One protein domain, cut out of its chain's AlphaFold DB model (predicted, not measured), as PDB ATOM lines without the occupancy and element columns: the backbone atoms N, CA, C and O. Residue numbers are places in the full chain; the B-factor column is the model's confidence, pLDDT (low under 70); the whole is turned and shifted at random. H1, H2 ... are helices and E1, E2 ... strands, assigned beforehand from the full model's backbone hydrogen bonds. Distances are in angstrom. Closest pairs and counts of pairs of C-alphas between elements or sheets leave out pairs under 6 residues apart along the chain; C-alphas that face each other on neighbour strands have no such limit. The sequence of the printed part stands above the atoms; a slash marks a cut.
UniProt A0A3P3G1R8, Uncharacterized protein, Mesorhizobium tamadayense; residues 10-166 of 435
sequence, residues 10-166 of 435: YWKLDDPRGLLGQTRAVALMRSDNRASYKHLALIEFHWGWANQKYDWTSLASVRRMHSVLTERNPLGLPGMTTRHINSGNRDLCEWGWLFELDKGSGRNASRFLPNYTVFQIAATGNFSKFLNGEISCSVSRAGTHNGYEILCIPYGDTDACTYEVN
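This is residues 10 to 166 of the 435 residues of an uncharacterized protein of Mesorhizobium tamadayense (UniProt A0A3P3G1R8). Two lobes lie side by side along the longest axis. In the larger, H2 and H4 pack on one face of a small sheet, E1 E3 E2, with H1 beside H2 and H3 at the end away from the other lobe; the smaller is a sheet, E4 E5 E6, with short helices H5 and H6 near one end of its strands. The printed part has 157 residues, with six named helices and six named strands in the order H1 H2 E1 H3 H4 E2 E3 H5 H6 E4 E5 E6. The class is mixed, helices and strands, and both sheets are antiparallel. The whole is compact, with a radius of gyration of the C-alphas of 15.3 A and spans of 48 by 37 by 25 A.

Begin with H1, residues 19 to 29, which touches H2, residues 37 to 49, closest at the C-alphas of Gln 22 and Trp 47, 5.5 A; they form a helical hairpin at a shallow tilt of 23 degrees, opposite ways. H2 is the hub, touching three helices. With residues 41 to 45 alone it only just touches H3, residues 62 to 71, in 3 pairs of C-alphas within 8 A, the closest being Ala 41 and Leu 69, 7.6 A. With residues 38 to 42 alone it touches H4, residues 82 to 94, about perpendicular at 79 degrees, closest at the C-alphas of His 39 and Gly 88, 5.7 A. E1, residues 58 to 60, and E2, residues 98 to 102, run the same way with E3, residues 110 to 114, between them: a split strand-helix-strand unit through H3 and H4, its crossover right-handed. Look for N 58 and O 112 at 2.7 A, and, in the hairpin of E2 and E3, N 113 and O 99 at 2.8 A. H2 and H4 are on the same face, making two layers, helices over a sheet; H2 stands up from it by 59 degrees. H5, residues 118 to 123, and H6, residues 127 to 131, only graze the meander of E4, residues 135 to 142, E5, residues 147 to 154, and E6, residues 161 to 165, each strand the antiparallel neighbour of the one before. There N 138 and O 151 are 2.8 A apart, and N 148 and O 165 2.7 A. In H1 to H6 every O i to N i+4 pair is within hydrogen-bond range.

Find C-alpha 19 at (3.476, 33.673, -10.797), where H1 begins its 15.5 A. H2 spans 18.0 A, H3 14.2 A and H4 18.3 A. E4 spans 21.1 A and E5 22.7 A; E6 ends at C-alpha 165, (18.127, 42.698, -14.300).

The C-alphas farthest apart are those of Gly 76 and Thr 158, 49.6 A. The printed part has no cut and no long link. Residues 142 to 147 and 154 to 166 have pLDDT under 70.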
ATOM      1  N   TYR A  10      -4.460  47.928  -9.170       94.00
ATOM      2  CA  TYR A  10      -4.539  46.531  -9.600       94.00
ATOM      3  C   TYR A  10      -3.291  46.072 -10.363       94.00
ATOM      4  O   TYR A  10      -2.889  44.925 -10.215       94.00
ATOM      5  N   TRP A  11      -2.652  46.947 -11.145       94.75
ATOM      6  CA  TRP A  11      -1.475  46.586 -11.944       94.75
ATOM      7  C   TRP A  11      -0.154  46.730 -11.192       94.75
ATOM      8  O   TRP A  11       0.877  46.278 -11.685       94.75
ATOM      9  N   LYS A  12      -0.173  47.304  -9.984       93.06
ATOM     10  CA  LYS A  12       1.014  47.372  -9.138       93.06
ATOM     11  C   LYS A  12       1.370  45.960  -8.661       93.06
ATOM     12  O   LYS A  12       0.509  45.212  -8.190       93.06
ATOM     13  N   LEU A  13       2.634  45.596  -8.835       90.62
ATOM     14  CA  LEU A  13       3.196  44.306  -8.454       90.62
ATOM     15  C   LEU A  13       4.461  44.534  -7.640       90.62
ATOM     16  O   LEU A  13       5.322  45.298  -8.070       90.62
ATOM     17  N   ASP A  14       4.567  43.847  -6.505       89.94
ATOM     18  CA  ASP A  14       5.787  43.857  -5.691       89.94
ATOM     19  C   ASP A  14       6.903  43.070  -6.388       89.94
ATOM     20  O   ASP A  14       8.050  43.506  -6.421       89.94
ATOM     21  N   ASP A  15       6.548  41.943  -7.016       90.81
ATOM     22  CA  ASP A  15       7.443  41.191  -7.892       90.81
ATOM     23  C   ASP A  15       6.753  40.847  -9.229       90.81
ATOM     24  O   ASP A  15       5.936  39.918  -9.289       90.81
ATOM     25  N   PRO A  16       7.073  41.556 -10.329       90.62
ATOM     26  CA  PRO A  16       6.498  41.283 -11.646       90.62
ATOM     27  C   PRO A  16       6.999  39.974 -12.281       90.62
ATOM     28  O   PRO A  16       6.514  39.586 -13.345       90.62
ATOM     29  N   ARG A  17       7.962  39.293 -11.651       88.75
ATOM     30  CA  ARG A  17       8.615  38.080 -12.160       88.75
ATOM     31  C   ARG A  17       7.996  36.801 -11.588       88.75
ATOM     32  O   ARG A  17       8.180  35.724 -12.152       88.75
ATOM     33  N   GLY A  18       7.253  36.914 -10.486       89.25
ATOM     34  CA  GLY A  18       6.547  35.798  -9.857       89.25
ATOM     35  C   GLY A  18       5.302  35.350 -10.631       89.25
ATOM     36  O   GLY A  18       4.885  35.985 -11.599       89.25
ATOM     37  N   LEU A  19       4.656  34.278 -10.159       90.94
ATOM     38  CA  LEU A  19       3.476  33.673 -10.797       90.94
ATOM     39  C   LEU A  19       2.341  34.681 -11.048       90.94
ATOM     40  O   LEU A  19       1.705  34.661 -12.100       90.94
ATOM     41  N   LEU A  20       2.113  35.607 -10.111       91.62
ATOM     42  CA  LEU A  20       1.107  36.658 -10.280       91.62
ATOM     43  C   LEU A  20       1.446  37.587 -11.454       91.62
ATOM     44  O   LEU A  20       0.552  37.956 -12.215       91.62
ATOM     45  N   GLY A  21       2.724  37.934 -11.623       93.06
ATOM     46  CA  GLY A  21       3.204  38.688 -12.776       93.06
ATOM     47  C   GLY A  21       2.999  37.924 -14.079       93.06
ATOM     48  O   GLY A  21       2.464  38.483 -15.027       93.06
ATOM     49  N   GLN A  22       3.301  36.625 -14.112       93.06
ATOM     50  CA  GLN A  22       3.058  35.783 -15.293       93.06
ATOM     51  C   GLN A  22       1.572  35.777 -15.691       93.06
ATOM     52  O   GLN A  22       1.230  36.086 -16.834       93.06
ATOM     53  N   THR A  23       0.671  35.528 -14.736       94.25
ATOM     54  CA  THR A  23      -0.782  35.538 -14.975       94.25
ATOM     55  C   THR A  23      -1.276  36.912 -15.427       94.25
ATOM     56  O   THR A  23      -2.077  37.018 -16.361       94.25
ATOM     57  N   ARG A  24      -0.786  37.993 -14.804       96.00
ATOM     58  CA  ARG A  24      -1.172  39.360 -15.175       96.00
ATOM     59  C   ARG A  24      -0.594  39.792 -16.520       96.00
ATOM     60  O   ARG A  24      -1.266  40.553 -17.204       96.00
ATOM     61  N   ALA A  25       0.573  39.301 -16.936       96.44
ATOM     62  CA  ALA A  25       1.129  39.581 -18.262       96.44
ATOM     63  C   ALA A  25       0.201  39.055 -19.362       96.44
ATOM     64  O   ALA A  25      -0.129  39.780 -20.298       96.44
ATOM     65  N   VAL A  26      -0.297  37.823 -19.210       95.50
ATOM     66  CA  VAL A  26      -1.273  37.236 -20.140       95.50
ATOM     67  C   VAL A  26      -2.585  38.026 -20.128       95.50
ATOM     68  O   VAL A  26      -3.148  38.290 -21.189       95.50
ATOM     69  N   ALA A  27      -3.068  38.439 -18.951       95.94
ATOM     70  CA  ALA A  27      -4.272  39.264 -18.843       95.94
ATOM     71  C   ALA A  27      -4.110  40.625 -19.540       95.94
ATOM     72  O   ALA A  27      -5.008  41.047 -20.261       95.94
ATOM     73  N   LEU A  28      -2.956  41.273 -19.370       96.38
ATOM     74  CA  LEU A  28      -2.635  42.557 -19.986       96.38
ATOM     75  C   LEU A  28      -2.494  42.424 -21.515       96.38
ATOM     76  O   LEU A  28      -3.016  43.250 -22.258       96.38
ATOM     77  N   MET A  29      -1.870  41.343 -21.996       97.19
ATOM     78  CA  MET A  29      -1.735  41.045 -23.428       97.19
ATOM     79  C   MET A  29      -3.092  40.840 -24.118       97.19
ATOM     80  O   MET A  29      -3.236  41.160 -25.292       97.19
ATOM     81  N   ARG A  30      -4.126  40.363 -23.409       96.50
ATOM     82  CA  ARG A  30      -5.490  40.268 -23.975       96.50
ATOM     83  C   ARG A  30      -6.103  41.630 -24.307       96.50
ATOM     84  O   ARG A  30      -7.053  41.678 -25.080       96.50
ATOM     85  N   SER A  31      -5.593  42.713 -23.723       95.81
ATOM     86  CA  SER A  31      -5.999  44.079 -24.062       95.81
ATOM     87  C   SER A  31      -5.260  44.640 -25.283       95.81
ATOM     88  O   SER A  31      -5.672  45.673 -25.802       95.81
ATOM     89  N   ASP A  32      -4.203  43.976 -25.760       97.00
ATOM     90  CA  ASP A  32      -3.517  44.326 -27.005       97.00
ATOM     91  C   ASP A  32      -4.299  43.752 -28.197       97.00
ATOM     92  O   ASP A  32      -4.345  42.542 -28.416       97.00
ATOM     93  N   ASN A  33      -4.935  44.620 -28.985       96.31
ATOM     94  CA  ASN A  33      -5.762  44.215 -30.127       96.31
ATOM     95  C   ASN A  33      -4.959  43.610 -31.293       96.31
ATOM     96  O   ASN A  33      -5.546  42.991 -32.182       96.31
ATOM     97  N   ARG A  34      -3.631  43.773 -31.299       96.19
ATOM     98  CA  ARG A  34      -2.729  43.133 -32.267       96.19
ATOM     99  C   ARG A  34      -2.492  41.667 -31.902       96.19
ATOM    100  O   ARG A  34      -2.144  40.856 -32.766       96.19
ATOM    101  N   ALA A  35      -2.672  41.320 -30.626       96.56
ATOM    102  CA  ALA A  35      -2.412  39.992 -30.115       96.56
ATOM    103  C   ALA A  35      -3.406  38.963 -30.663       96.56
ATOM    104  O   ALA A  35      -4.558  39.220 -30.996       96.56
ATOM    105  N   SER A  36      -2.933  37.729 -30.734       95.38
ATOM    106  CA  SER A  36      -3.704  36.565 -31.151       95.38
ATOM    107  C   SER A  36      -3.253  35.386 -30.301       95.38
ATOM    108  O   SER A  36      -2.327  35.524 -29.498       95.38
ATOM    109  N   TYR A  37      -3.868  34.214 -30.480       93.12
ATOM    110  CA  TYR A  37      -3.525  33.025 -29.694       93.12
ATOM    111  C   TYR A  37      -2.015  32.741 -29.670       93.12
ATOM    112  O   TYR A  37      -1.464  32.418 -28.620       93.12
ATOM    113  N   LYS A  38      -1.321  32.946 -30.802       95.00
ATOM    114  CA  LYS A  38       0.125  32.713 -30.872       95.00
ATOM    115  C   LYS A  38       0.908  33.616 -29.909       95.00
ATOM    116  O   LYS A  38       1.830  33.156 -29.251       95.00
ATOM    117  N   HIS A  39       0.516  34.880 -29.791       97.88
ATOM    118  CA  HIS A  39       1.190  35.856 -28.937       97.88
ATOM    119  C   HIS A  39       0.951  35.555 -27.458       97.88
ATOM    120  O   HIS A  39       1.890  35.595 -26.670       97.88
ATOM    121  N   LEU A  40      -0.281  35.180 -27.098       96.31
ATOM    122  CA  LEU A  40      -0.633  34.793 -25.730       96.31
ATOM    123  C   LEU A  40       0.177  33.575 -25.269       96.31
ATOM    124  O   LEU A  40       0.789  33.622 -24.206       96.31
ATOM    125  N   ALA A  41       0.244  32.531 -26.100       95.38
ATOM    126  CA  ALA A  41       1.006  31.323 -25.793       95.38
ATOM    127  C   ALA A  41       2.518  31.598 -25.662       95.38
ATOM    128  O   ALA A  41       3.185  31.017 -24.807       95.38
ATOM    129  N   LEU A  42       3.066  32.495 -26.489       97.38
ATOM    130  CA  LEU A  42       4.480  32.874 -26.419       97.38
ATOM    131  C   LEU A  42       4.787  33.746 -25.200       97.38
ATOM    132  O   LEU A  42       5.811  33.526 -24.562       97.38
ATOM    133  N   ILE A  43       3.909  34.679 -24.823       97.12
ATOM    134  CA  ILE A  43       4.062  35.436 -23.572       97.12
ATOM    135  C   ILE A  43       4.040  34.514 -22.371       97.12
ATOM    136  O   ILE A  43       4.948  34.582 -21.549       97.12
ATOM    137  N   GLU A  44       3.054  33.623 -22.296       95.31
ATOM    138  CA  GLU A  44       2.965  32.641 -21.220       95.31
ATOM    139  C   GLU A  44       4.229  31.771 -21.156       95.31
ATOM    140  O   GLU A  44       4.778  31.545 -20.076       95.31
ATOM    141  N   PHE A  45       4.747  31.344 -22.313       96.38
ATOM    142  CA  PHE A  45       6.024  30.644 -22.389       96.38
ATOM    143  C   PHE A  45       7.174  31.503 -21.848       96.38
ATOM    144  O   PHE A  45       7.842  31.077 -20.915       96.38
ATOM    145  N   HIS A  46       7.417  32.698 -22.394       97.00
ATOM    146  CA  HIS A  46       8.585  33.512 -22.045       97.00
ATOM    147  C   HIS A  46       8.566  33.972 -20.583       97.00
ATOM    148  O   HIS A  46       9.600  33.905 -19.919       97.00
ATOM    149  N   TRP A  47       7.403  34.359 -20.054       94.69
ATOM    150  CA  TRP A  47       7.247  34.733 -18.645       94.69
ATOM    151  C   TRP A  47       7.379  33.539 -17.702       94.69
ATOM    152  O   TRP A  47       7.998  33.673 -16.652       94.69
ATOM    153  N   GLY A  48       6.831  32.378 -18.071       92.44
ATOM    154  CA  GLY A  48       6.958  31.150 -17.280       92.44
ATOM    155  C   GLY A  48       8.353  30.523 -17.337       92.44
ATOM    156  O   GLY A  48       8.765  29.832 -16.410       92.44
ATOM    157  N   TRP A  49       9.087  30.748 -18.429       94.00
ATOM    158  CA  TRP A  49      10.439  30.219 -18.628       94.00
ATOM    159  C   TRP A  49      11.518  31.118 -18.018       94.00
ATOM    160  O   TRP A  49      12.581  30.631 -17.622       94.00
ATOM    161  N   ALA A  50      11.249  32.423 -17.936       91.75
ATOM    162  CA  ALA A  50      12.105  33.388 -17.269       91.75
ATOM    163  C   ALA A  50      12.215  33.066 -15.777       91.75
ATOM    164  O   ALA A  50      11.226  33.006 -15.052       91.75
ATOM    165  N   ASN A  51      13.439  32.859 -15.300       85.94
ATOM    166  CA  ASN A  51      13.682  32.544 -13.899       85.94
ATOM    167  C   ASN A  51      15.032  33.084 -13.441       85.94
ATOM    168  O   ASN A  51      15.911  33.376 -14.253       85.94
ATOM    169  N   GLN A  52      15.209  33.170 -12.125       83.94
ATOM    170  CA  GLN A  52      16.391  33.755 -11.499       83.94
ATOM    171  C   GLN A  52      17.723  33.132 -11.957       83.94
ATOM    172  O   GLN A  52      18.725  33.837 -11.978       83.94
ATOM    173  N   LYS A  53      17.768  31.851 -12.366       78.31
ATOM    174  CA  LYS A  53      19.019  31.215 -12.832       78.31
ATOM    175  C   LYS A  53      19.535  31.799 -14.153       78.31
ATOM    176  O   LYS A  53      20.729  31.706 -14.420       78.31
ATOM    177  N   TYR A  54      18.654  32.398 -14.952       73.25
ATOM    178  CA  TYR A  54      19.004  33.170 -16.151       73.25
ATOM    179  C   TYR A  54      18.727  34.645 -15.964       73.25
ATOM    180  O   TYR A  54      18.457  35.351 -16.942       73.25
ATOM    181  N   ASP A  55      18.690  35.054 -14.701       81.00
ATOM    182  CA  ASP A  55      18.402  36.410 -14.304       81.00
ATOM    183  C   ASP A  55      17.137  36.925 -14.985       81.00
ATOM    184  O   ASP A  55      17.100  37.986 -15.590       81.00
ATOM    185  N   TRP A  56      16.089  36.108 -14.940       87.75
ATOM    186  CA  TRP A  56      14.774  36.467 -15.456       87.75
ATOM    187  C   TRP A  56      14.735  36.709 -16.971       87.75
ATOM    188  O   TRP A  56      13.780  37.271 -17.492       87.75
ATOM    189  N   THR A  57      15.728  36.208 -17.707       90.88
ATOM    190  CA  THR A  57      15.647  36.049 -19.160       90.88
ATOM    191  C   THR A  57      15.108  34.667 -19.518       90.88
ATOM    192  O   THR A  57      15.244  33.692 -18.779       90.88
ATOM    193  N   SER A  58      14.491  34.569 -20.686       92.50
ATOM    194  CA  SER A  58      14.054  33.319 -21.292       92.50
ATOM    195  C   SER A  58      15.034  32.932 -22.399       92.50
ATOM    196  O   SER A  58      15.081  33.533 -23.473       92.50
ATOM    197  N   LEU A  59      15.861  31.929 -22.115       90.81
ATOM    198  CA  LEU A  59      16.788  31.349 -23.080       90.81
ATOM    199  C   LEU A  59      16.205  30.031 -23.592       90.81
ATOM    200  O   LEU A  59      16.166  29.032 -22.868       90.81
ATOM    201  N   ALA A  60      15.714  30.036 -24.830       89.00
ATOM    202  CA  ALA A  60      15.091  28.860 -25.425       89.00
ATOM    203  C   ALA A  60      15.272  28.827 -26.946       89.00
ATOM    204  O   ALA A  60      15.098  29.822 -27.649       89.00
ATOM    205  N   SER A  61      15.603  27.648 -27.474       91.31
ATOM    206  CA  SER A  61      15.603  27.430 -28.920       91.31
ATOM    207  C   SER A  61      14.169  27.334 -29.443       91.31
ATOM    208  O   SER A  61      13.253  26.909 -28.737       91.31
ATOM    209  N   VAL A  62      13.965  27.659 -30.720       91.88
ATOM    210  CA  VAL A  62      12.649  27.542 -31.379       91.88
ATOM    211  C   VAL A  62      12.122  26.107 -31.341       91.88
ATOM    212  O   VAL A  62      10.927  25.886 -31.166       91.88
ATOM    213  N   ARG A  63      13.021  25.121 -31.449       89.44
ATOM    214  CA  ARG A  63      12.674  23.701 -31.309       89.44
ATOM    215  C   ARG A  63      12.176  23.389 -29.900       89.44
ATOM    216  O   ARG A  63      11.172  22.697 -29.757       89.44
ATOM    217  N   ARG A  64      12.835  23.936 -28.870       92.81
ATOM    218  CA  ARG A  64      12.412  23.755 -27.478       92.81
ATOM    219  C   ARG A  64      11.059  24.411 -27.217       92.81
ATOM    220  O   ARG A  64      10.195  23.760 -26.646       92.81
ATOM    221  N   MET A  65      10.852  25.638 -27.697       94.69
ATOM    222  CA  MET A  65       9.552  26.316 -27.630       94.69
ATOM    223  C   MET A  65       8.452  25.476 -28.284       94.69
ATOM    224  O   MET A  65       7.419  25.238 -27.671       94.69
ATOM    225  N   HIS A  66       8.695  24.956 -29.490       94.38
ATOM    226  CA  HIS A  66       7.741  24.095 -30.192       94.38
ATOM    227  C   HIS A  66       7.388  22.839 -29.389       94.38
ATOM    228  O   HIS A  66       6.214  22.504 -29.257       94.38
ATOM    229  N   SER A  67       8.397  22.143 -28.859       93.88
ATOM    230  CA  SER A  67       8.211  20.940 -28.042       93.88
ATOM    231  C   SER A  67       7.357  21.234 -26.808       93.88
ATOM    232  O   SER A  67       6.330  20.587 -26.629       93.88
ATOM    233  N   VAL A  68       7.701  22.268 -26.035       94.38
ATOM    234  CA  VAL A  68       6.966  22.641 -24.815       94.38
ATOM    235  C   VAL A  68       5.537  23.089 -25.129       94.38
ATOM    236  O   VAL A  68       4.602  22.710 -24.434       94.38
ATOM    237  N   LEU A  69       5.336  23.879 -26.186       94.50
ATOM    238  CA  LEU A  69       4.000  24.330 -26.586       94.50
ATOM    239  C   LEU A  69       3.131  23.189 -27.130       94.50
ATOM    240  O   LEU A  69       1.912  23.247 -27.006       94.50
ATOM    241  N   THR A  70       3.743  22.167 -27.729       93.38
ATOM    242  CA  THR A  70       3.034  20.951 -28.154       93.38
ATOM    243  C   THR A  70       2.627  20.120 -26.942       93.38
ATOM    244  O   THR A  70       1.473  19.727 -26.842       93.38
ATOM    245  N   GLU A  71       3.543  19.908 -25.995       93.19
ATOM    246  CA  GLU A  71       3.294  19.156 -24.758       93.19
ATOM    247  C   GLU A  71       2.194  19.795 -23.897       93.19
ATOM    248  O   GLU A  71       1.350  19.101 -23.341       93.19
ATOM    249  N   ARG A  72       2.159  21.130 -23.831       89.75
ATOM    250  CA  ARG A  72       1.141  21.881 -23.083       89.75
ATOM    251  C   ARG A  72      -0.221  21.939 -23.771       89.75
ATOM    252  O   ARG A  72      -1.161  22.465 -23.179       89.75
ATOM    253  N   ASN A  73      -0.347  21.470 -25.013       87.75
ATOM    254  CA  ASN A  73      -1.615  21.522 -25.724       87.75
ATOM    255  C   ASN A  73      -2.581  20.471 -25.144       87.75
ATOM    256  O   ASN A  73      -2.363  19.276 -25.356       87.75
ATOM    257  N   PRO A  74      -3.678  20.872 -24.472       85.94
ATOM    258  CA  PRO A  74      -4.583  19.925 -23.818       85.94
ATOM    259  C   PRO A  74      -5.316  19.012 -24.809       85.94
ATOM    260  O   PRO A  74      -5.853  17.983 -24.417       85.94
ATOM    261  N   LEU A  75      -5.345  19.378 -26.094       88.56
ATOM    262  CA  LEU A  75      -5.976  18.584 -27.146       88.56
ATOM    263  C   LEU A  75      -5.027  17.536 -27.748       88.56
ATOM    264  O   LEU A  75      -5.427  16.819 -28.662       88.56
ATOM    265  N   GLY A  76      -3.760  17.490 -27.314       85.06
ATOM    266  CA  GLY A  76      -2.732  16.619 -27.896       85.06
ATOM    267  C   GLY A  76      -2.417  16.921 -29.368       85.06
ATOM    268  O   GLY A  76      -1.743  16.140 -30.036       85.06
ATOM    269  N   LEU A  77      -2.920  18.041 -29.898       83.81
ATOM    270  CA  LEU A  77      -2.690  18.456 -31.276       83.81
ATOM    271  C   LEU A  77      -1.282  19.043 -31.435       83.81
ATOM    272  O   LEU A  77      -0.742  19.606 -30.474       83.81
ATOM    273  N   PRO A  78      -0.705  18.992 -32.654       82.69
ATOM    274  CA  PRO A  78       0.566  19.639 -32.940       82.69
ATOM    275  C   PRO A  78       0.559  21.084 -32.443       82.69
ATOM    276  O   PRO A  78      -0.393  21.832 -32.686       82.69
ATOM    277  N   GLY A  79       1.609  21.462 -31.716       85.69
ATOM    278  CA  GLY A  79       1.750  22.810 -31.199       85.69
ATOM    279  C   GLY A  79       1.951  23.842 -32.306       85.69
ATOM    280  O   GLY A  79       1.851  23.596 -33.512       85.69
ATOM    281  N   MET A  80       2.266  25.056 -31.880       92.44
ATOM    282  CA  MET A  80       2.542  26.157 -32.789       92.44
ATOM    283  C   MET A  80       3.750  25.859 -33.686       92.44
ATOM    284  O   MET A  80       4.832  25.564 -33.190       92.44
ATOM    285  N   THR A  81       3.593  26.016 -35.006       92.56
ATOM    286  CA  THR A  81       4.699  25.809 -35.956       92.56
ATOM    287  C   THR A  81       5.902  26.705 -35.641       92.56
ATOM    288  O   THR A  81       5.758  27.836 -35.177       92.56
ATOM    289  N   THR A  82       7.110  26.250 -35.979       91.88
ATOM    290  CA  THR A  82       8.348  27.032 -35.789       91.88
ATOM    291  C   THR A  82       8.312  28.387 -36.503       91.88
ATOM    292  O   THR A  82       8.840  29.374 -35.993       91.88
ATOM    293  N   ARG A  83       7.644  28.466 -37.664       91.56
ATOM    294  CA  ARG A  83       7.397  29.727 -38.378       91.56
ATOM    295  C   ARG A  83       6.536  30.678 -37.548       91.56
ATOM    296  O   ARG A  83       6.867  31.858 -37.467       91.56
ATOM    297  N   HIS A  84       5.460  30.178 -36.940       94.06
ATOM    298  CA  HIS A  84       4.595  30.982 -36.081       94.06
ATOM    299  C   HIS A  84       5.320  31.447 -34.818       94.06
ATOM    300  O   HIS A  84       5.207  32.626 -34.503       94.06
ATOM    301  N   ILE A  85       6.131  30.589 -34.190       96.00
ATOM    302  CA  ILE A  85       6.976  30.952 -33.039       96.00
ATOM    303  C   ILE A  85       7.930  32.091 -33.412       96.00
ATOM    304  O   ILE A  85       7.934  33.131 -32.765       96.00
ATOM    305  N   ASN A  86       8.682  31.944 -34.507       94.06
ATOM    306  CA  ASN A  86       9.613  32.981 -34.964       94.06
ATOM    307  C   ASN A  86       8.913  34.301 -35.296       94.06
ATOM    308  O   ASN A  86       9.410  35.363 -34.932       94.06
ATOM    309  N   SER A  87       7.775  34.244 -35.999       96.12
ATOM    310  CA  SER A  87       7.002  35.453 -36.300       96.12
ATOM    311  C   SER A  87       6.461  36.095 -35.027       96.12
ATOM    312  O   SER A  87       6.640  37.284 -34.844       96.12
ATOM    313  N   GLY A  88       5.887  35.309 -34.112       97.56
ATOM    314  CA  GLY A  88       5.298  35.822 -32.882       97.56
ATOM    315  C   GLY A  88       6.343  36.433 -31.956       97.56
ATOM    316  O   GLY A  88       6.102  37.505 -31.430       97.56
ATOM    317  N   ASN A  89       7.529  35.834 -31.819       97.62
ATOM    318  CA  ASN A  89       8.606  36.437 -31.028       97.62
ATOM    319  C   ASN A  89       9.083  37.760 -31.624       97.62
ATOM    320  O   ASN A  89       9.360  38.694 -30.876       97.62
ATOM    321  N   ARG A  90       9.148  37.860 -32.958       96.69
ATOM    322  CA  ARG A  90       9.462  39.123 -33.631       96.69
ATOM    323  C   ARG A  90       8.381  40.169 -33.372       96.69
ATOM    324  O   ARG A  90       8.735  41.268 -32.972       96.69
ATOM    325  N   ASP A  91       7.113  39.800 -33.545       97.75
ATOM    326  CA  ASP A  91       5.963  40.673 -33.298       97.75
ATOM    327  C   ASP A  91       5.993  41.182 -31.837       97.75
ATOM    328  O   ASP A  91       5.926  42.380 -31.585       97.75
ATOM    329  N   LEU A  92       6.227  40.294 -30.862       97.75
ATOM    330  CA  LEU A  92       6.351  40.650 -29.442       97.75
ATOM    331  C   LEU A  92       7.541  41.572 -29.140       97.75
ATOM    332  O   LEU A  92       7.431  42.426 -28.261       97.75
ATOM    333  N   CYS A  93       8.666  41.409 -29.842       96.56
ATOM    334  CA  CYS A  93       9.802  42.320 -29.707       96.56
ATOM    335  C   CYS A  93       9.499  43.693 -30.312       96.56
ATOM    336  O   CYS A  93       9.775  44.715 -29.693       96.56
ATOM    337  N   GLU A  94       8.894  43.720 -31.499       95.25
ATOM    338  CA  GLU A  94       8.492  44.949 -32.190       95.25
ATOM    339  C   GLU A  94       7.480  45.758 -31.369       95.25
ATOM    340  O   GLU A  94       7.553  46.982 -31.308       95.25
ATOM    341  N   TRP A  95       6.567  45.077 -30.681       95.94
ATOM    342  CA  TRP A  95       5.562  45.704 -29.823       95.94
ATOM    343  C   TRP A  95       6.086  46.092 -28.437       95.94
ATOM    344  O   TRP A  95       5.328  46.641 -27.640       95.94
ATOM    345  N   GLY A  96       7.349  45.788 -28.124       95.38
ATOM    346  CA  GLY A  96       7.965  46.109 -26.839       95.38
ATOM    347  C   GLY A  96       7.509  45.225 -25.678       95.38
ATOM    348  O   GLY A  96       7.702  45.597 -24.524       95.38
ATOM    349  N   TRP A  97       6.907  44.063 -25.940       97.06
ATOM    350  CA  TRP A  97       6.602  43.073 -24.902       97.06
ATOM    351  C   TRP A  97       7.825  42.228 -24.536       97.06
ATOM    352  O   TRP A  97       7.967  41.800 -23.396       97.06
ATOM    353  N   LEU A  98       8.722  41.985 -25.487       97.06
ATOM    354  CA  LEU A  98       9.979  41.273 -25.273       97.06
ATOM    355  C   LEU A  98      11.152  42.118 -25.767       97.06
ATOM    356  O   LEU A  98      10.999  42.937 -26.666       97.06
ATOM    357  N   PHE A  99      12.342  41.856 -25.239       95.62
ATOM    358  CA  PHE A  99      13.593  42.315 -25.839       95.62
ATOM    359  C   PHE A  99      14.431  41.114 -26.258       95.62
ATOM    360  O   PHE A  99      14.749  40.270 -25.423       95.62
ATOM    361  N   GLU A 100      14.806  41.024 -27.534       94.88
ATOM    362  CA  GLU A 100      15.796  40.042 -27.987       94.88
ATOM    363  C   GLU A 100      17.195  40.547 -27.610       94.88
ATOM    364  O   GLU A 100      17.691  41.516 -28.177       94.88
ATOM    365  N   LEU A 101      17.811  39.900 -26.620       91.50
ATOM    366  CA  LEU A 101      19.135  40.264 -26.113       91.50
ATOM    367  C   LEU A 101      20.240  39.623 -26.950       91.50
ATOM    368  O   LEU A 101      21.189  40.283 -27.362       91.50
ATOM    369  N   ASP A 102      20.078  38.327 -27.218       89.94
ATOM    370  CA  ASP A 102      20.985  37.540 -28.038       89.94
ATOM    371  C   ASP A 102      20.168  36.863 -29.131       89.94
ATOM    372  O   ASP A 102      19.298  36.029 -28.852       89.94
ATOM    373  N   LYS A 103      20.474  37.185 -30.387       90.94
ATOM    374  CA  LYS A 103      19.874  36.494 -31.522       90.94
ATOM    375  C   LYS A 103      20.534  35.132 -31.709       90.94
ATOM    376  O   LYS A 103      21.718  35.035 -32.037       90.94
ATOM    377  N   GLY A 104      19.748  34.074 -31.545       83.88
ATOM    378  CA  GLY A 104      20.181  32.705 -31.778       83.88
ATOM    379  C   GLY A 104      20.586  32.476 -33.235       83.88
ATOM    380  O   GLY A 104      19.978  33.002 -34.172       83.88
ATOM    381  N   SER A 105      21.619  31.660 -33.442       79.88
ATOM    382  CA  SER A 105      22.062  31.216 -34.765       79.88
ATOM    383  C   SER A 105      22.488  29.748 -34.739       79.88
ATOM    384  O   SER A 105      23.075  29.264 -33.770       79.88
ATOM    385  N   GLY A 106      22.171  29.010 -35.806       79.69
ATOM    386  CA  GLY A 106      22.485  27.583 -35.905       79.69
ATOM    387  C   GLY A 106      21.824  26.761 -34.794       79.69
ATOM    388  O   GLY A 106      20.603  26.623 -34.767       79.69
ATOM    389  N   ARG A 107      22.644  26.193 -33.902       75.88
ATOM    390  CA  ARG A 107      22.195  25.421 -32.728       75.88
ATOM    391  C   ARG A 107      21.956  26.293 -31.487       75.88
ATOM    392  O   ARG A 107      21.369  25.811 -30.524       75.88
ATOM    393  N   ASN A 108      22.371  27.559 -31.511       81.44
ATOM    394  CA  ASN A 108      22.263  28.454 -30.364       81.44
ATOM    395  C   ASN A 108      20.833  28.990 -30.216       81.44
ATOM    396  O   ASN A 108      20.207  29.411 -31.192       81.44
ATOM    397  N   ALA A 109      20.329  28.985 -28.983       89.06
ATOM    398  CA  ALA A 109      19.042  29.567 -28.621       89.06
ATOM    399  C   ALA A 109      19.066  31.103 -28.707       89.06
ATOM    400  O   ALA A 109      20.111  31.714 -28.496       89.06
ATOM    401  N   SER A 110      17.909  31.717 -28.979       92.56
ATOM    402  CA  SER A 110      17.730  33.157 -28.753       92.56
ATOM    403  C   SER A 110      17.450  33.405 -27.273       92.56
ATOM    404  O   SER A 110      16.786  32.597 -26.610       92.56
ATOM    405  N   ARG A 111      17.935  34.539 -26.766       93.38
ATOM    406  CA  ARG A 111      17.645  35.027 -25.418       93.38
ATOM    407  C   ARG A 111      16.667  36.185 -25.500       93.38
ATOM    408  O   ARG A 111      16.974  37.198 -26.126       93.38
ATOM    409  N   PHE A 112      15.540  36.060 -24.808       95.75
ATOM    410  CA  PHE A 112      14.553  37.128 -24.693       95.75
ATOM    411  C   PHE A 112      14.401  37.577 -23.243       95.75
ATOM    412  O   PHE A 112      14.313  36.741 -22.345       95.75
ATOM    413  N   LEU A 113      14.327  38.880 -23.013       94.75
ATOM    414  CA  LEU A 113      13.986  39.476 -21.726       94.75
ATOM    415  C   LEU A 113      12.516  39.916 -21.748       94.75
ATOM    416  O   LEU A 113      12.161  40.759 -22.575       94.75
ATOM    417  N   PRO A 114      11.661  39.367 -20.870       96.06
ATOM    418  CA  PRO A 114      10.331  39.908 -20.633       96.06
ATOM    419  C   PRO A 114      10.367  41.386 -20.252       96.06
ATOM    420  O   PRO A 114      11.126  41.787 -19.368       96.06
ATOM    421  N   ASN A 115       9.533  42.204 -20.896       95.56
ATOM    422  CA  ASN A 115       9.418  43.602 -20.516       95.56
ATOM    423  C   ASN A 115       8.568  43.744 -19.245       95.56
ATOM    424  O   ASN A 115       7.347  43.867 -19.305       95.56
ATOM    425  N   TYR A 116       9.208  43.729 -18.076       92.81
ATOM    426  CA  TYR A 116       8.514  43.843 -16.789       92.81
ATOM    427  C   TYR A 116       7.914  45.232 -16.528       92.81
ATOM    428  O   TYR A 116       7.029  45.372 -15.681       92.81
ATOM    429  N   THR A 117       8.339  46.258 -17.266       93.50
ATOM    430  CA  THR A 117       7.887  47.640 -17.049       93.50
ATOM    431  C   THR A 117       6.447  47.869 -17.500       93.50
ATOM    432  O   THR A 117       5.806  48.818 -17.044       93.50
ATOM    433  N   VAL A 118       5.892  46.968 -18.322       95.12
ATOM    434  CA  VAL A 118       4.496  47.026 -18.787       95.12
ATOM    435  C   VAL A 118       3.503  47.119 -17.626       95.12
ATOM    436  O   VAL A 118       2.466  47.769 -17.755       95.12
ATOM    437  N   PHE A 119       3.837  46.558 -16.458       95.00
ATOM    438  CA  PHE A 119       3.017  46.679 -15.251       95.00
ATOM    439  C   PHE A 119       3.037  48.081 -14.652       95.00
ATOM    440  O   PHE A 119       1.992  48.574 -14.237       95.00
ATOM    441  N   GLN A 120       4.188  48.754 -14.639       92.06
ATOM    442  CA  GLN A 120       4.276  50.140 -14.180       92.06
ATOM    443  C   GLN A 120       3.577  51.087 -15.162       92.06
ATOM    444  O   GLN A 120       2.837  51.984 -14.751       92.06
ATOM    445  N   ILE A 121       3.740  50.850 -16.465       93.00
ATOM    446  CA  ILE A 121       3.017  51.580 -17.513       93.00
ATOM    447  C   ILE A 121       1.500  51.422 -17.312       93.00
ATOM    448  O   ILE A 121       0.758  52.405 -17.349       93.00
ATOM    449  N   ALA A 122       1.031  50.205 -17.026       94.62
ATOM    450  CA  ALA A 122      -0.374  49.953 -16.727       94.62
ATOM    451  C   ALA A 122      -0.830  50.589 -15.405       94.62
ATOM    452  O   ALA A 122      -1.886  51.218 -15.362       94.62
ATOM    453  N   ALA A 123      -0.026  50.508 -14.344       93.19
ATOM    454  CA  ALA A 123      -0.340  51.090 -13.039       93.19
ATOM    455  C   ALA A 123      -0.436  52.624 -13.070       93.19
ATOM    456  O   ALA A 123      -1.169  53.211 -12.275       93.19
ATOM    457  N   THR A 124       0.263  53.275 -14.003       90.75
ATOM    458  CA  THR A 124       0.225  54.733 -14.213       90.75
ATOM    459  C   THR A 124      -0.870  55.184 -15.187       90.75
ATOM    460  O   THR A 124      -0.958  56.370 -15.497       90.75
ATOM    461  N   GLY A 125      -1.704  54.259 -15.681       92.19
ATOM    462  CA  GLY A 125      -2.788  54.564 -16.618       92.19
ATOM    463  C   GLY A 125      -2.324  54.836 -18.053       92.19
ATOM    464  O   GLY A 125      -3.106  55.316 -18.867       92.19
ATOM    465  N   ASN A 126      -1.070  54.518 -18.391       92.75
ATOM    466  CA  ASN A 126      -0.469  54.821 -19.693       92.75
ATOM    467  C   ASN A 126      -0.451  53.627 -20.664       92.75
ATOM    468  O   ASN A 126       0.203  53.680 -21.704       92.75
ATOM    469  N   PHE A 127      -1.154  52.534 -20.356       94.25
ATOM    470  CA  PHE A 127      -1.083  51.316 -21.167       94.25
ATOM    471  C   PHE A 127      -1.591  51.499 -22.604       94.25
ATOM    472  O   PHE A 127      -0.986  50.971 -23.531       94.25
ATOM    473  N   SER A 128      -2.636  52.304 -22.822       94.81
ATOM    474  CA  SER A 128      -3.123  52.617 -24.176       94.81
ATOM    475  C   SER A 128      -2.052  53.290 -25.039       94.81
ATOM    476  O   SER A 128      -1.886  52.933 -26.200       94.81
ATOM    477  N   LYS A 129      -1.267  54.198 -24.450       93.94
ATOM    478  CA  LYS A 129      -0.142  54.863 -25.118       93.94
ATOM    479  C   LYS A 129       0.952  53.874 -25.510       93.94
ATOM    480  O   LYS A 129       1.493  53.958 -26.606       93.94
ATOM    481  N   PHE A 130       1.247  52.903 -24.646       94.25
ATOM    482  CA  PHE A 130       2.163  51.809 -24.974       94.25
ATOM    483  C   PHE A 130       1.653  50.960 -26.147       94.25
ATOM    484  O   PHE A 130       2.404  50.716 -27.087       94.25
ATOM    485  N   LEU A 131       0.368  50.588 -26.156       94.19
ATOM    486  CA  LEU A 131      -0.227  49.837 -27.270       94.19
ATOM    487  C   LEU A 131      -0.184  50.612 -28.597       94.19
ATOM    488  O   LEU A 131       0.055  50.017 -29.648       94.19
ATOM    489  N   ASN A 132      -0.350  51.935 -28.540       93.31
ATOM    490  CA  ASN A 132      -0.265  52.832 -29.693       93.31
ATOM    491  C   ASN A 132       1.178  53.135 -30.142       93.31
ATOM    492  O   ASN A 132       1.369  53.833 -31.135       93.31
ATOM    493  N   GLY A 133       2.197  52.647 -29.423       90.50
ATOM    494  CA  GLY A 133       3.606  52.934 -29.716       90.50
ATOM    495  C   GLY A 133       4.080  54.334 -29.296       90.50
ATOM    496  O   GLY A 133       5.185  54.735 -29.652       90.50
ATOM    497  N   GLU A 134       3.285  55.074 -28.518       91.31
ATOM    498  CA  GLU A 134       3.647  56.388 -27.955       91.31
ATOM    499  C   GLU A 134       4.599  56.275 -26.749       91.31
ATOM    500  O   GLU A 134       5.165  57.268 -26.288       91.31
ATOM    501  N   ILE A 135       4.773  55.070 -26.204       88.31
ATOM    502  CA  ILE A 135       5.771  54.776 -25.173       88.31
ATOM    503  C   ILE A 135       6.712  53.731 -25.736       88.31
ATOM    504  O   ILE A 135       6.307  52.603 -26.014       88.31
ATOM    505  N   SER A 136       7.979  54.113 -25.869       85.38
ATOM    506  CA  SER A 136       9.033  53.195 -26.274       85.38
ATOM    507  C   SER A 136       9.750  52.669 -25.038       85.38
ATOM    508  O   SER A 136      10.050  53.409 -24.098       85.38
ATOM    509  N   CYS A 137      10.005  51.369 -25.028       88.19
ATOM    510  CA  CYS A 137      10.865  50.749 -24.036       88.19
ATOM    511  C   CYS A 137      12.135  50.307 -24.754       88.19
ATOM    512  O   CYS A 137      12.077  49.792 -25.870       88.19
ATOM    513  N   SER A 138      13.277  50.517 -24.124       85.81
ATOM    514  CA  SER A 138      14.569  50.074 -24.627       85.81
ATOM    515  C   SER A 138      15.290  49.321 -23.527       85.81
ATOM    516  O   SER A 138      15.025  49.524 -22.346       85.81
ATOM    517  N   VAL A 139      16.188  48.428 -23.917       86.69
ATOM    518  CA  VAL A 139      17.055  47.732 -22.977       86.69
ATOM    519  C   VAL A 139      18.486  48.172 -23.233       86.69
ATOM    520  O   VAL A 139      18.945  48.206 -24.375       86.69
ATOM    521  N   SER A 140      19.189  48.525 -22.168       82.69
ATOM    522  CA  SER A 140      20.617  48.806 -22.193       82.69
ATOM    523  C   SER A 140      21.336  47.830 -21.272       82.69
ATOM    524  O   SER A 140      20.721  47.183 -20.426       82.69
ATOM    525  N   ARG A 141      22.641  47.649 -21.467       74.62
ATOM    526  CA  ARG A 141      23.438  46.782 -20.601       74.62
ATOM    527  C   ARG A 141      23.958  47.621 -19.436       74.62
ATOM    528  O   ARG A 141      24.674  48.591 -19.672       74.62
ATOM    529  N   ALA A 142      23.597  47.257 -18.213       65.62
ATOM    530  CA  ALA A 142      23.958  48.001 -17.014       65.62
ATOM    531  C   ALA A 142      25.243  47.446 -16.382       65.62
ATOM    532  O   ALA A 142      25.279  46.314 -15.900       65.62
ATOM    533  N   GLY A 143      26.298  48.267 -16.359       57.25
ATOM    534  CA  GLY A 143      27.530  48.015 -15.602       57.25
ATOM    535  C   GLY A 143      28.498  46.966 -16.177       57.25
ATOM    536  O   GLY A 143      28.408  46.536 -17.325       57.25
ATOM    537  N   THR A 144      29.488  46.584 -15.357       41.88
ATOM    538  CA  THR A 144      30.507  45.549 -15.648       41.88
ATOM    539  C   THR A 144      30.018  44.124 -15.386       41.88
ATOM    540  O   THR A 144      30.674  43.155 -15.771       41.88
ATOM    541  N   HIS A 145      28.885  43.987 -14.704       42.16
ATOM    542  CA  HIS A 145      28.209  42.716 -14.497       42.16
ATOM    543  C   HIS A 145      27.165  42.541 -15.594       42.16
ATOM    544  O   HIS A 145      26.781  43.494 -16.256       42.16
ATOM    545  N   ASN A 146      26.762  41.309 -15.864       55.78
ATOM    546  CA  ASN A 146      25.942  40.954 -17.019       55.78
ATOM    547  C   ASN A 146      24.498  41.506 -16.978       55.78
ATOM    548  O   ASN A 146      23.618  40.920 -17.596       55.78
ATOM    549  N   GLY A 147      24.230  42.591 -16.263       63.88
ATOM    550  CA  GLY A 147      22.900  43.132 -16.133       63.88
ATOM    551  C   GLY A 147      22.380  43.916 -17.324       63.88
ATOM    552  O   GLY A 147      23.126  44.439 -18.150       63.88
ATOM    553  N   TYR A 148      21.059  43.959 -17.405       72.56
ATOM    554  CA  TYR A 148      20.250  44.710 -18.333       72.56
ATOM    555  C   TYR A 148      19.389  45.691 -17.550       72.56
ATOM    556  O   TYR A 148      18.735  45.317 -16.582       72.56
ATOM    557  N   GLU A 149      19.368  46.935 -17.993       74.38
ATOM    558  CA  GLU A 149      18.454  47.953 -17.506       74.38
ATOM    559  C   GLU A 149      17.396  48.206 -18.575       74.38
ATOM    560  O   GLU A 149      17.725  48.515 -19.725       74.38
ATOM    561  N   ILE A 150      16.124  48.042 -18.213       76.44
ATOM    562  CA  ILE A 150      15.010  48.410 -19.086       76.44
ATOM    563  C   ILE A 150      14.666  49.868 -18.810       76.44
ATOM    564  O   ILE A 150      14.251  50.209 -17.704       76.44
ATOM    565  N   LEU A 151      14.823  50.704 -19.830       76.69
ATOM    566  CA  LEU A 151      14.517  52.124 -19.820       76.69
ATOM    567  C   LEU A 151      13.202  52.371 -20.565       76.69
ATOM    568  O   LEU A 151      13.079  52.058 -21.754       76.69
ATOM    569  N   CYS A 152      12.232  52.973 -19.885       73.94
ATOM    570  CA  CYS A 152      10.976  53.409 -20.494       73.94
ATOM    571  C   CYS A 152      10.997  54.909 -20.743       73.94
ATOM    572  O   CYS A 152      11.086  55.677 -19.788       73.94
ATOM    573  N   ILE A 153      10.867  55.311 -22.008       71.75
ATOM    574  CA  ILE A 153      10.825  56.717 -22.412       71.75
ATOM    575  C   ILE A 153       9.449  56.989 -23.036       71.75
ATOM    576  O   ILE A 153       9.171  56.519 -24.151       71.75
ATOM    577  N   PRO A 154       8.564  57.726 -22.342       67.88
ATOM    578  CA  PRO A 154       7.377  58.294 -22.965       67.88
ATOM    579  C   PRO A 154       7.806  59.329 -24.012       67.88
ATOM    580  O   PRO A 154       8.691  60.142 -23.744       67.88
ATOM    581  N   TYR A 155       7.187  59.347 -25.195       60.62
ATOM    582  CA  TYR A 155       7.456  60.419 -26.159       60.62
ATOM    583  C   TYR A 155       7.118  61.787 -25.536       60.62
ATOM    584  O   TYR A 155       5.953  62.087 -25.272       60.62
ATOM    585  N   GLY A 156       8.144  62.615 -25.309       53.06
ATOM    586  CA  GLY A 156       8.003  63.992 -24.823       53.06
ATOM    587  C   GLY A 156       8.047  64.191 -23.304       53.06
ATOM    588  O   GLY A 156       7.798  65.313 -22.868       53.06
ATOM    589  N   ASP A 157       8.373  63.165 -22.509       53.66
ATOM    590  CA  ASP A 157       8.522  63.281 -21.050       53.66
ATOM    591  C   ASP A 157       9.916  62.797 -20.606       53.66
ATOM    592  O   ASP A 157      10.405  61.773 -21.086       53.66
ATOM    593  N   THR A 158      10.585  63.545 -19.724       51.09
ATOM    594  CA  THR A 158      11.956  63.244 -19.254       51.09
ATOM    595  C   THR A 158      12.003  62.262 -18.083       51.09
ATOM    596  O   THR A 158      13.090  61.828 -17.705       51.09
ATOM    597  N   ASP A 159      10.852  61.908 -17.508       51.53
ATOM    598  CA  ASP A 159      10.761  60.946 -16.406       51.53
ATOM    599  C   ASP A 159      10.883  59.511 -16.935       51.53
ATOM    600  O   ASP A 159       9.903  58.844 -17.284       51.53
ATOM    601  N   ALA A 160      12.125  59.038 -17.015       57.09
ATOM    602  CA  ALA A 160      12.420  57.663 -17.370       57.09
ATOM    603  C   ALA A 160      12.313  56.749 -16.140       57.09
ATOM    604  O   ALA A 160      12.869  57.032 -15.081       57.09
ATOM    605  N   CYS A 161      11.606  55.630 -16.286       55.31
ATOM    606  CA  CYS A 161      11.595  54.568 -15.279       55.31
ATOM    607  C   CYS A 161      12.620  53.500 -15.666       55.31
ATOM    608  O   CYS A 161      12.658  53.091 -16.831       55.31
ATOM    609  N   THR A 162      13.419  53.051 -14.696       53.16
ATOM    610  CA  THR A 162      14.470  52.050 -14.896       53.16
ATOM    611  C   THR A 162      14.226  50.791 -14.070       53.16
ATOM    612  O   THR A 162      13.761  50.847 -12.930       53.16
ATOM    613  N   TYR A 163      14.527  49.633 -14.660       56.97
ATOM    614  CA  TYR A 163      14.518  48.335 -13.981       56.97
ATOM    615  C   TYR A 163      15.807  47.579 -14.274       56.97
ATOM    616  O   TYR A 163      16.060  47.255 -15.431       56.97
ATOM    617  N   GLU A 164      16.573  47.240 -13.237       52.56
ATOM    618  CA  GLU A 164      17.781  46.419 -13.355       52.56
ATOM    619  C   GLU A 164      17.478  44.910 -13.295       52.56
ATOM    620  O   GLU A 164      16.684  44.419 -12.488       52.56
ATOM    621  N   VAL A 165      18.168  44.157 -14.145       51.78
ATOM    622  CA  VAL A 165      18.127  42.698 -14.300       51.78
ATOM    623  C   VAL A 165      19.582  42.230 -14.425       51.78
ATOM    624  O   VAL A 165      20.344  42.950 -15.034       51.78
ATOM    625  N   ASN A 166      20.033  41.094 -13.877       47.00
ATOM    626  CA  ASN A 166      21.408  40.571 -14.107       47.00
ATOM    627  C   ASN A 166      21.428  39.604 -15.335       47.00
ATOM    628  O   ASN A 166      20.398  39.526 -15.985       47.00
TER     629      ASN A 166